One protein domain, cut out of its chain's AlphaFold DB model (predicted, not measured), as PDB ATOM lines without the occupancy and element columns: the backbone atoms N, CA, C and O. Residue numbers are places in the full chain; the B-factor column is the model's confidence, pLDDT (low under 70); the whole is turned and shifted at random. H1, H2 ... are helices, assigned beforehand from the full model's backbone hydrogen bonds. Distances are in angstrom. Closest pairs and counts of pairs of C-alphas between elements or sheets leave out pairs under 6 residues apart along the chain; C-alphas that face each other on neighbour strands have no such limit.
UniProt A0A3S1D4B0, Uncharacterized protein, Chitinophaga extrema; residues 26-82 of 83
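This is residues 26 to 82 of the 83 residues of an uncharacterized protein of Chitinophaga extrema (UniProt A0A3S1D4B0). Two equally long helices, H1 and H2, meet at about a right angle, and from the far end of H2 a long stretch without named elements, residues 62 to 78, folds back beside H2 to the short helix H3 near Pro 47, the first residue of H2. Residues 58 to 63, of which 58 to 61 belong to H2, stick out at that far end. The printed part has 57 residues, with three named helices in the order H1, H2, H3 and no named strand; the class is all helix. It is compact, with a radius of gyration of the C-alphas of 11.3 A, and its C-alphas span 33 by 22 by 20 A, only just elongated.

H1, residues 27 to 41, begins with C-alpha 27 at (158.724, 208.878, 144.493) and is 20.9 A from first to last C-alpha. H2, residues 47 to 61, is also 20.9 A long and ends with C-alpha 61 at (148.080, 210.557, 128.361). H3, residues 79 to 82, is 5.8 A long and ends with C-alpha 82 at (172.039, 207.190, 144.295).

H1 touches H2 with its residues 29 to 34 alone, the closest C-alphas being those of Met 30 and Ser 50, 5.1 A apart. Their lines are about perpendicular, at 86 degrees. H2 and H3 are close but not clearly touching; their closest C-alphas, of Pro 47 and Trp 79, are 7.5 A apart. H1 and H3 are apart. In H1 and H2 every O i to N i+4 pair is within hydrogen-bond range; H3 is too short for such a pair, and its one O i to N i+3 pair is within range.

The C-alphas farthest apart, of Asp 63 and Lys 81, are 33.5 A apart. The link from H1 to H2 is tight, with 5 residues, and that from H2 to H3 is long, with 17. The printed part has no cut. The mean pLDDT of the printed part is 96.1, and no printed residue is under 70.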
ATOM      1  N   THR A  26     155.428 211.553 141.985       98.44
ATOM      2  CA  THR A  26     155.706 210.952 143.295       98.44
ATOM      3  C   THR A  26     156.985 210.108 143.264       98.44
ATOM      4  O   THR A  26     157.445 209.712 142.190       98.44
ATOM      5  N   PRO A  27     157.592 209.801 144.424       97.94
ATOM      6  CA  PRO A  27     158.724 208.878 144.493       97.94
ATOM      7  C   PRO A  27     158.452 207.510 143.860       97.94
ATOM      8  O   PRO A  27     159.306 206.992 143.146       97.94
ATOM      9  N   GLU A  28     157.257 206.960 144.060       98.38
ATOM     10  CA  GLU A  28     156.854 205.657 143.524       98.38
ATOM     11  C   GLU A  28     156.758 205.693 141.996       98.38
ATOM     12  O   GLU A  28     157.193 204.766 141.317       98.38
ATOM     13  N   GLU A  29     156.242 206.792 141.440       98.44
ATOM     14  CA  GLU A  29     156.220 207.008 139.993       98.44
ATOM     15  C   GLU A  29     157.643 207.117 139.432       98.44
ATOM     16  O   GLU A  29     157.940 206.509 138.406       98.44
ATOM     17  N   MET A  30     158.547 207.829 140.116       98.00
ATOM     18  CA  MET A  30     159.958 207.890 139.714       98.00
ATOM     19  C   MET A  30     160.626 206.510 139.750       98.00
ATOM     20  O   MET A  30     161.416 206.192 138.861       98.00
ATOM     21  N   GLU A  31     160.331 205.670 140.739       97.31
ATOM     22  CA  GLU A  31     160.861 204.304 140.790       97.31
ATOM     23  C   GLU A  31     160.313 203.446 139.641       97.31
ATOM     24  O   GLU A  31     161.081 202.773 138.948       97.31
ATOM     25  N   ALA A  32     159.006 203.520 139.382       98.31
ATOM     26  CA  ALA A  32     158.366 202.811 138.278       98.31
ATOM     27  C   ALA A  32     158.973 203.203 136.920       98.31
ATOM     28  O   ALA A  32     159.402 202.327 136.168       98.31
ATOM     29  N   GLY A  33     159.103 204.503 136.646       98.06
ATOM     30  CA  GLY A  33     159.666 204.999 135.387       98.06
ATOM     31  C   GLY A  33     161.138 204.633 135.187       98.06
ATOM     32  O   GLY A  33     161.562 204.317 134.073       98.06
ATOM     33  N   ALA A  34     161.927 204.612 136.265       97.50
ATOM     34  CA  ALA A  34     163.329 204.217 136.193       97.50
ATOM     35  C   ALA A  34     163.460 202.729 135.840       97.50
ATOM     36  O   ALA A  34     164.278 202.366 134.992       97.50
ATOM     37  N   ASN A  35     162.629 201.881 136.455       97.50
ATOM     38  CA  ASN A  35     162.579 200.451 136.163       97.50
ATOM     39  C   ASN A  35     162.112 200.175 134.728       97.50
ATOM     40  O   ASN A  35     162.690 199.321 134.054       97.50
ATOM     41  N   GLU A  36     161.115 200.916 134.243       98.25
ATOM     42  CA  GLU A  36     160.606 200.788 132.877       98.25
ATOM     43  C   GLU A  36     161.689 201.090 131.833       98.25
ATOM     44  O   GLU A  36     161.971 200.254 130.973       98.25
ATOM     45  N   ILE A  37     162.369 202.236 131.942       97.69
ATOM     46  CA  ILE A  37     163.430 202.620 130.998       97.69
ATOM     47  C   ILE A  37     164.644 201.692 131.091       97.69
ATOM     48  O   ILE A  37     165.239 201.351 130.064       97.69
ATOM     49  N   ALA A  38     164.994 201.223 132.291       97.44
ATOM     50  CA  ALA A  38     166.058 200.240 132.455       97.44
ATOM     51  C   ALA A  38     165.728 198.927 131.730       97.44
ATOM     52  O   ALA A  38     166.580 198.386 131.025       97.44
ATOM     53  N   ALA A  39     164.491 198.439 131.856       98.19
ATOM     54  CA  ALA A  39     164.047 197.211 131.205       98.19
ATOM     55  C   ALA A  39     163.909 197.362 129.679       98.19
ATOM     56  O   ALA A  39     164.300 196.461 128.939       98.19
ATOM     57  N   ALA A  40     163.377 198.491 129.205       97.81
ATOM     58  CA  ALA A  40     163.086 198.712 127.790       97.81
ATOM     59  C   ALA A  40     164.305 199.169 126.971       97.81
ATOM     60  O   ALA A  40     164.431 198.808 125.802       97.81
ATOM     61  N   GLN A  41     165.199 199.971 127.560       95.81
ATOM     62  CA  GLN A  41     166.303 200.628 126.846       95.81
ATOM     63  C   GLN A  41     167.692 200.297 127.407       95.81
ATOM     64  O   GLN A  41     168.697 200.713 126.832       95.81
ATOM     65  N   GLY A  42     167.783 199.586 128.537       95.94
ATOM     66  CA  GLY A  42     169.061 199.312 129.201       95.94
ATOM     67  C   GLY A  42     169.726 200.557 129.800       95.94
ATOM     68  O   GLY A  42     170.919 200.525 130.104       95.94
ATOM     69  N   SER A  43     168.981 201.657 129.953       95.00
ATOM     70  CA  SER A  43     169.488 202.935 130.460       95.00
ATOM     71  C   SER A  43     169.062 203.161 131.908       95.00
ATOM     72  O   SER A  43     167.913 202.930 132.270       95.00
ATOM     73  N   LEU A  44     169.988 203.632 132.746       96.50
ATOM     74  CA  LEU A  44     169.738 203.890 134.166       96.50
ATOM     75  C   LEU A  44     169.559 205.392 134.403       96.50
ATOM     76  O   LEU A  44     170.533 206.152 134.440       96.50
ATOM     77  N   LEU A  45     168.305 205.817 134.557       97.31
ATOM     78  CA  LEU A  45     167.947 207.209 134.835       97.31
ATOM     79  C   LEU A  45     168.200 207.571 136.300       97.31
ATOM     80  O   LEU A  45     167.978 206.750 137.186       97.31
ATOM     81  N   SER A  46     168.617 208.813 136.574       97.50
ATOM     82  CA  SER A  46     168.534 209.343 137.941       97.50
ATOM     83  C   SER A  46     167.065 209.551 138.349       97.50
ATOM     84  O   SER A  46     166.194 209.551 137.473       97.50
ATOM     85  N   PRO A  47     166.755 209.775 139.642       97.06
ATOM     86  CA  PRO A  47     165.404 210.148 140.064       97.06
ATOM     87  C   PRO A  47     164.855 211.357 139.293       97.06
ATOM     88  O   PRO A  47     163.721 211.327 138.830       97.06
ATOM     89  N   GLU A  48     165.674 212.387 139.060       97.31
ATOM     90  CA  GLU A  48     165.292 213.565 138.271       97.31
ATOM     91  C   GLU A  48     165.034 213.210 136.801       97.31
ATOM     92  O   GLU A  48     164.062 213.686 136.221       97.31
ATOM     93  N   GLY A  49     165.865 212.348 136.200       97.50
ATOM     94  CA  GLY A  49     165.633 211.848 134.844       97.50
ATOM     95  C   GLY A  49     164.331 211.053 134.730       97.50
ATOM     96  O   GLY A  49     163.558 211.265 133.794       97.50
ATOM     97  N   SER A  50     164.053 210.191 135.708       98.12
ATOM     98  CA  SER A  50     162.803 209.432 135.773       98.12
ATOM     99  C   SER A  50     161.586 210.341 135.973       98.12
ATOM    100  O   SER A  50     160.558 210.149 135.328       98.12
ATOM    101  N   ALA A  51     161.709 211.397 136.783       98.25
ATOM    102  CA  ALA A  51     160.644 212.377 136.967       98.25
ATOM    103  C   ALA A  51     160.236 213.044 135.644       98.25
ATOM    104  O   ALA A  51     159.049 213.186 135.360       98.25
ATOM    105  N   VAL A  52     161.204 213.429 134.809       97.56
ATOM    106  CA  VAL A  52     160.903 214.055 133.511       97.56
ATOM    107  C   VAL A  52     160.291 213.038 132.537       97.56
ATOM    108  O   VAL A  52     159.358 213.384 131.817       97.56
ATOM    109  N   TYR A  53     160.745 211.779 132.555       97.69
ATOM    110  CA  TYR A  53     160.138 210.702 131.765       97.69
ATOM    111  C   TYR A  53     158.677 210.436 132.160       97.69
ATOM    112  O   TYR A  53     157.791 210.486 131.311       97.69
ATOM    113  N   MET A  54     158.397 210.249 133.452       98.31
ATOM    114  CA  MET A  54     157.027 210.067 133.942       98.31
ATOM    115  C   MET A  54     156.158 211.299 133.687       98.31
ATOM    116  O   MET A  54     154.963 211.182 133.414       98.31
ATOM    117  N   GLY A  55     156.757 212.492 133.726       97.75
ATOM    118  CA  GLY A  55     156.099 213.722 133.312       97.75
ATOM    119  C   GLY A  55     155.674 213.697 131.851       97.75
ATOM    120  O   GLY A  55     154.523 214.013 131.566       97.75
ATOM    121  N   LEU A  56     156.554 213.264 130.941       96.94
ATOM    122  CA  LEU A  56     156.211 213.073 129.531       96.94
ATOM    123  C   LEU A  56     155.053 212.079 129.374       96.94
ATOM    124  O   LEU A  56     154.093 212.402 128.683       96.94
ATOM    125  N   MET A  57     155.095 210.926 130.050       96.62
ATOM    126  CA  MET A  57     154.025 209.919 129.953       96.62
ATOM    127  C   MET A  57     152.661 210.492 130.363       96.62
ATOM    128  O   MET A  57     151.691 210.360 129.620       96.62
ATOM    129  N   LYS A  58     152.590 211.230 131.481       97.44
ATOM    130  CA  LYS A  58     151.354 211.910 131.917       97.44
ATOM    131  C   LYS A  58     150.883 212.995 130.950       97.44
ATOM    132  O   LYS A  58     149.698 213.312 130.921       97.44
ATOM    133  N   LEU A  59     151.800 213.647 130.240       96.62
ATOM    134  CA  LEU A  59     151.457 214.694 129.281       96.62
ATOM    135  C   LEU A  59     150.973 214.112 127.952       96.62
ATOM    136  O   LEU A  59     150.073 214.697 127.360       96.62
ATOM    137  N   ILE A  60     151.510 212.965 127.529       96.12
ATOM    138  CA  ILE A  60     150.989 212.192 126.395       96.12
ATOM    139  C   ILE A  60     149.591 211.660 126.730       96.12
ATOM    140  O   ILE A  60     148.663 211.891 125.970       96.12
ATOM    141  N   GLU A  61     149.395 211.056 127.910       95.94
ATOM    142  CA  GLU A  61     148.080 210.557 128.361       95.94
ATOM    143  C   GLU A  61     146.997 211.654 128.388       95.94
ATOM    144  O   GLU A  61     145.812 211.384 128.217       95.94
ATOM    145  N   LYS A  62     147.403 212.910 128.609       95.56
ATOM    146  CA  LYS A  62     146.517 214.083 128.641       95.56
ATOM    147  C   LYS A  62     146.379 214.792 127.292       95.56
ATOM    148  O   LYS A  62     145.861 215.909 127.277       95.56
ATOM    149  N   ASP A  63     146.901 214.213 126.212       94.81
ATOM    150  CA  ASP A  63     146.967 214.820 124.878       94.81
ATOM    151  C   ASP A  63     147.635 216.218 124.869       94.81
ATOM    152  O   ASP A  63     147.359 217.056 124.010       94.81
ATOM    153  N   TRP A  64     148.509 216.512 125.844       95.25
ATOM    154  CA  TRP A  64     149.235 217.790 125.918       95.25
ATOM    155  C   TRP A  64     150.482 217.787 125.026       95.25
ATOM    156  O   TRP A  64     150.835 218.820 124.461       95.25
ATOM    157  N   ILE A  65     151.142 216.630 124.892       93.69
ATOM    158  CA  ILE A  65     152.262 216.408 123.964       93.69
ATOM    159  C   ILE A  65     151.800 215.408 122.901       93.69
ATOM    160  O   ILE A  65     151.465 214.283 123.268       93.69
ATOM    161  N   PRO A  66     151.803 215.781 121.609       92.00
ATOM    162  CA  PRO A  66     151.526 214.850 120.518       92.00
ATOM    163  C   PRO A  66     152.556 213.717 120.451       92.00
ATOM    164  O   PRO A  66     153.742 213.942 120.683       92.00
ATOM    165  N   GLU A  67     152.137 212.510 120.076       87.69
ATOM    166  CA  GLU A  67     153.043 211.352 119.980       87.69
ATOM    167  C   GLU A  67     154.139 211.500 118.907       87.69
ATOM    168  O   GLU A  67     155.178 210.847 118.986       87.69
ATOM    169  N   ASP A  68     153.938 212.358 117.905       91.50
ATOM    170  CA  ASP A  68     154.836 212.552 116.763       91.50
ATOM    171  C   ASP A  68     155.870 213.677 116.957       91.50
ATOM    172  O   ASP A  68     156.643 213.985 116.043       91.50
ATOM    173  N   ILE A  69     155.934 214.283 118.147       93.50
ATOM    174  CA  ILE A  69     156.876 215.364 118.437       93.50
ATOM    175  C   ILE A  69     158.216 214.848 118.972       93.50
ATOM    176  O   ILE A  69     158.304 214.000 119.862       93.50
ATOM    177  N   ILE A  70     159.306 215.428 118.469       95.50
ATOM    178  CA  ILE A  70     160.645 215.163 119.000       95.50
ATOM    179  C   ILE A  70     160.764 215.832 120.371       95.50
ATOM    180  O   ILE A  70     160.813 217.057 120.474       95.50
ATOM    181  N   THR A  71     160.863 215.016 121.419       95.06
ATOM    182  CA  THR A  71     160.999 215.484 122.802       95.06
ATOM    183  C   THR A  71     162.402 215.200 123.336       95.06
ATOM    184  O   THR A  71     162.900 214.079 123.239       95.06
ATOM    185  N   LEU A  72     163.037 216.209 123.939       96.25
ATOM    186  CA  LEU A  72     164.314 216.075 124.646       96.25
ATOM    187  C   LEU A  72     164.071 216.003 126.159       96.25
ATOM    188  O   LEU A  72     163.556 216.950 126.750       96.25
ATOM    189  N   LEU A  73     164.491 214.904 126.791       96.00
ATOM    190  CA  LEU A  73     164.427 214.728 128.243       96.00
ATOM    191  C   LEU A  73     165.801 214.987 128.870       96.00
ATOM    192  O   LEU A  73     166.799 214.366 128.501       96.00
ATOM    193  N   PHE A  74     165.855 215.890 129.848       96.50
ATOM    194  CA  PHE A  74     167.085 216.205 130.572       96.50
ATOM    195  C   PHE A  74     167.256 215.291 131.788       96.50
ATOM    196  O   PHE A  74     166.653 215.512 132.836       96.50
ATOM    197  N   ASN A  75     168.139 214.299 131.673       95.88
ATOM    198  CA  ASN A  75     168.618 213.515 132.810       95.88
ATOM    199  C   ASN A  75     169.792 214.251 133.478       95.88
ATOM    200  O   ASN A  75     170.948 214.094 133.085       95.88
ATOM    201  N   SER A  76     169.496 215.119 134.445       94.06
ATOM    202  CA  SER A  76     170.479 216.015 135.080       94.06
ATOM    203  C   SER A  76     171.484 215.301 135.999       94.06
ATOM    204  O   SER A  76     172.468 215.904 136.445       94.06
ATOM    205  N   GLY A  77     171.266 214.016 136.285       93.81
ATOM    206  CA  GLY A  77     172.107 213.198 137.145       93.81
ATOM    207  C   GLY A  77     172.511 211.876 136.501       93.81
ATOM    208  O   GLY A  77     171.846 211.339 135.623       93.81
ATOM    209  N   SER A  78     173.613 211.312 136.989       94.19
ATOM    210  CA  SER A  78     173.887 209.893 136.785       94.19
ATOM    211  C   SER A  78     173.202 209.104 137.891       94.19
ATOM    212  O   SER A  78     173.287 209.493 139.058       94.19
ATOM    213  N   TRP A  79     172.593 207.972 137.549       95.50
ATOM    214  CA  TRP A  79     172.023 207.064 138.539       95.50
ATOM    215  C   TRP A  79     173.044 206.582 139.589       95.50
ATOM    216  O   TRP A  79     172.685 206.373 140.742       95.50
ATOM    217  N   TYR A  80     174.340 206.522 139.251       94.12
ATOM    218  CA  TYR A  80     175.410 206.166 140.198       94.12
ATOM    219  C   TYR A  80     175.522 207.094 141.417       94.12
ATOM    220  O   TYR A  80     176.156 206.720 142.396       94.12
ATOM    221  N   LYS A  81     174.914 208.287 141.390       93.06
ATOM    222  CA  LYS A  81     174.854 209.181 142.556       93.06
ATOM    223  C   LYS A  81     173.950 208.657 143.682       93.06
ATOM    224  O   LYS A  81     174.048 209.161 144.794       93.06
ATOM    225  N   TYR A  82     173.079 207.695 143.388       90.06
ATOM    226  CA  TYR A  82     172.039 207.190 144.295       90.06
ATOM    227  C   TYR A  82     172.238 205.700 144.629       90.06
ATOM    228  O   TYR A  82     171.306 205.036 145.076       90.06
TER     229      TYR A  82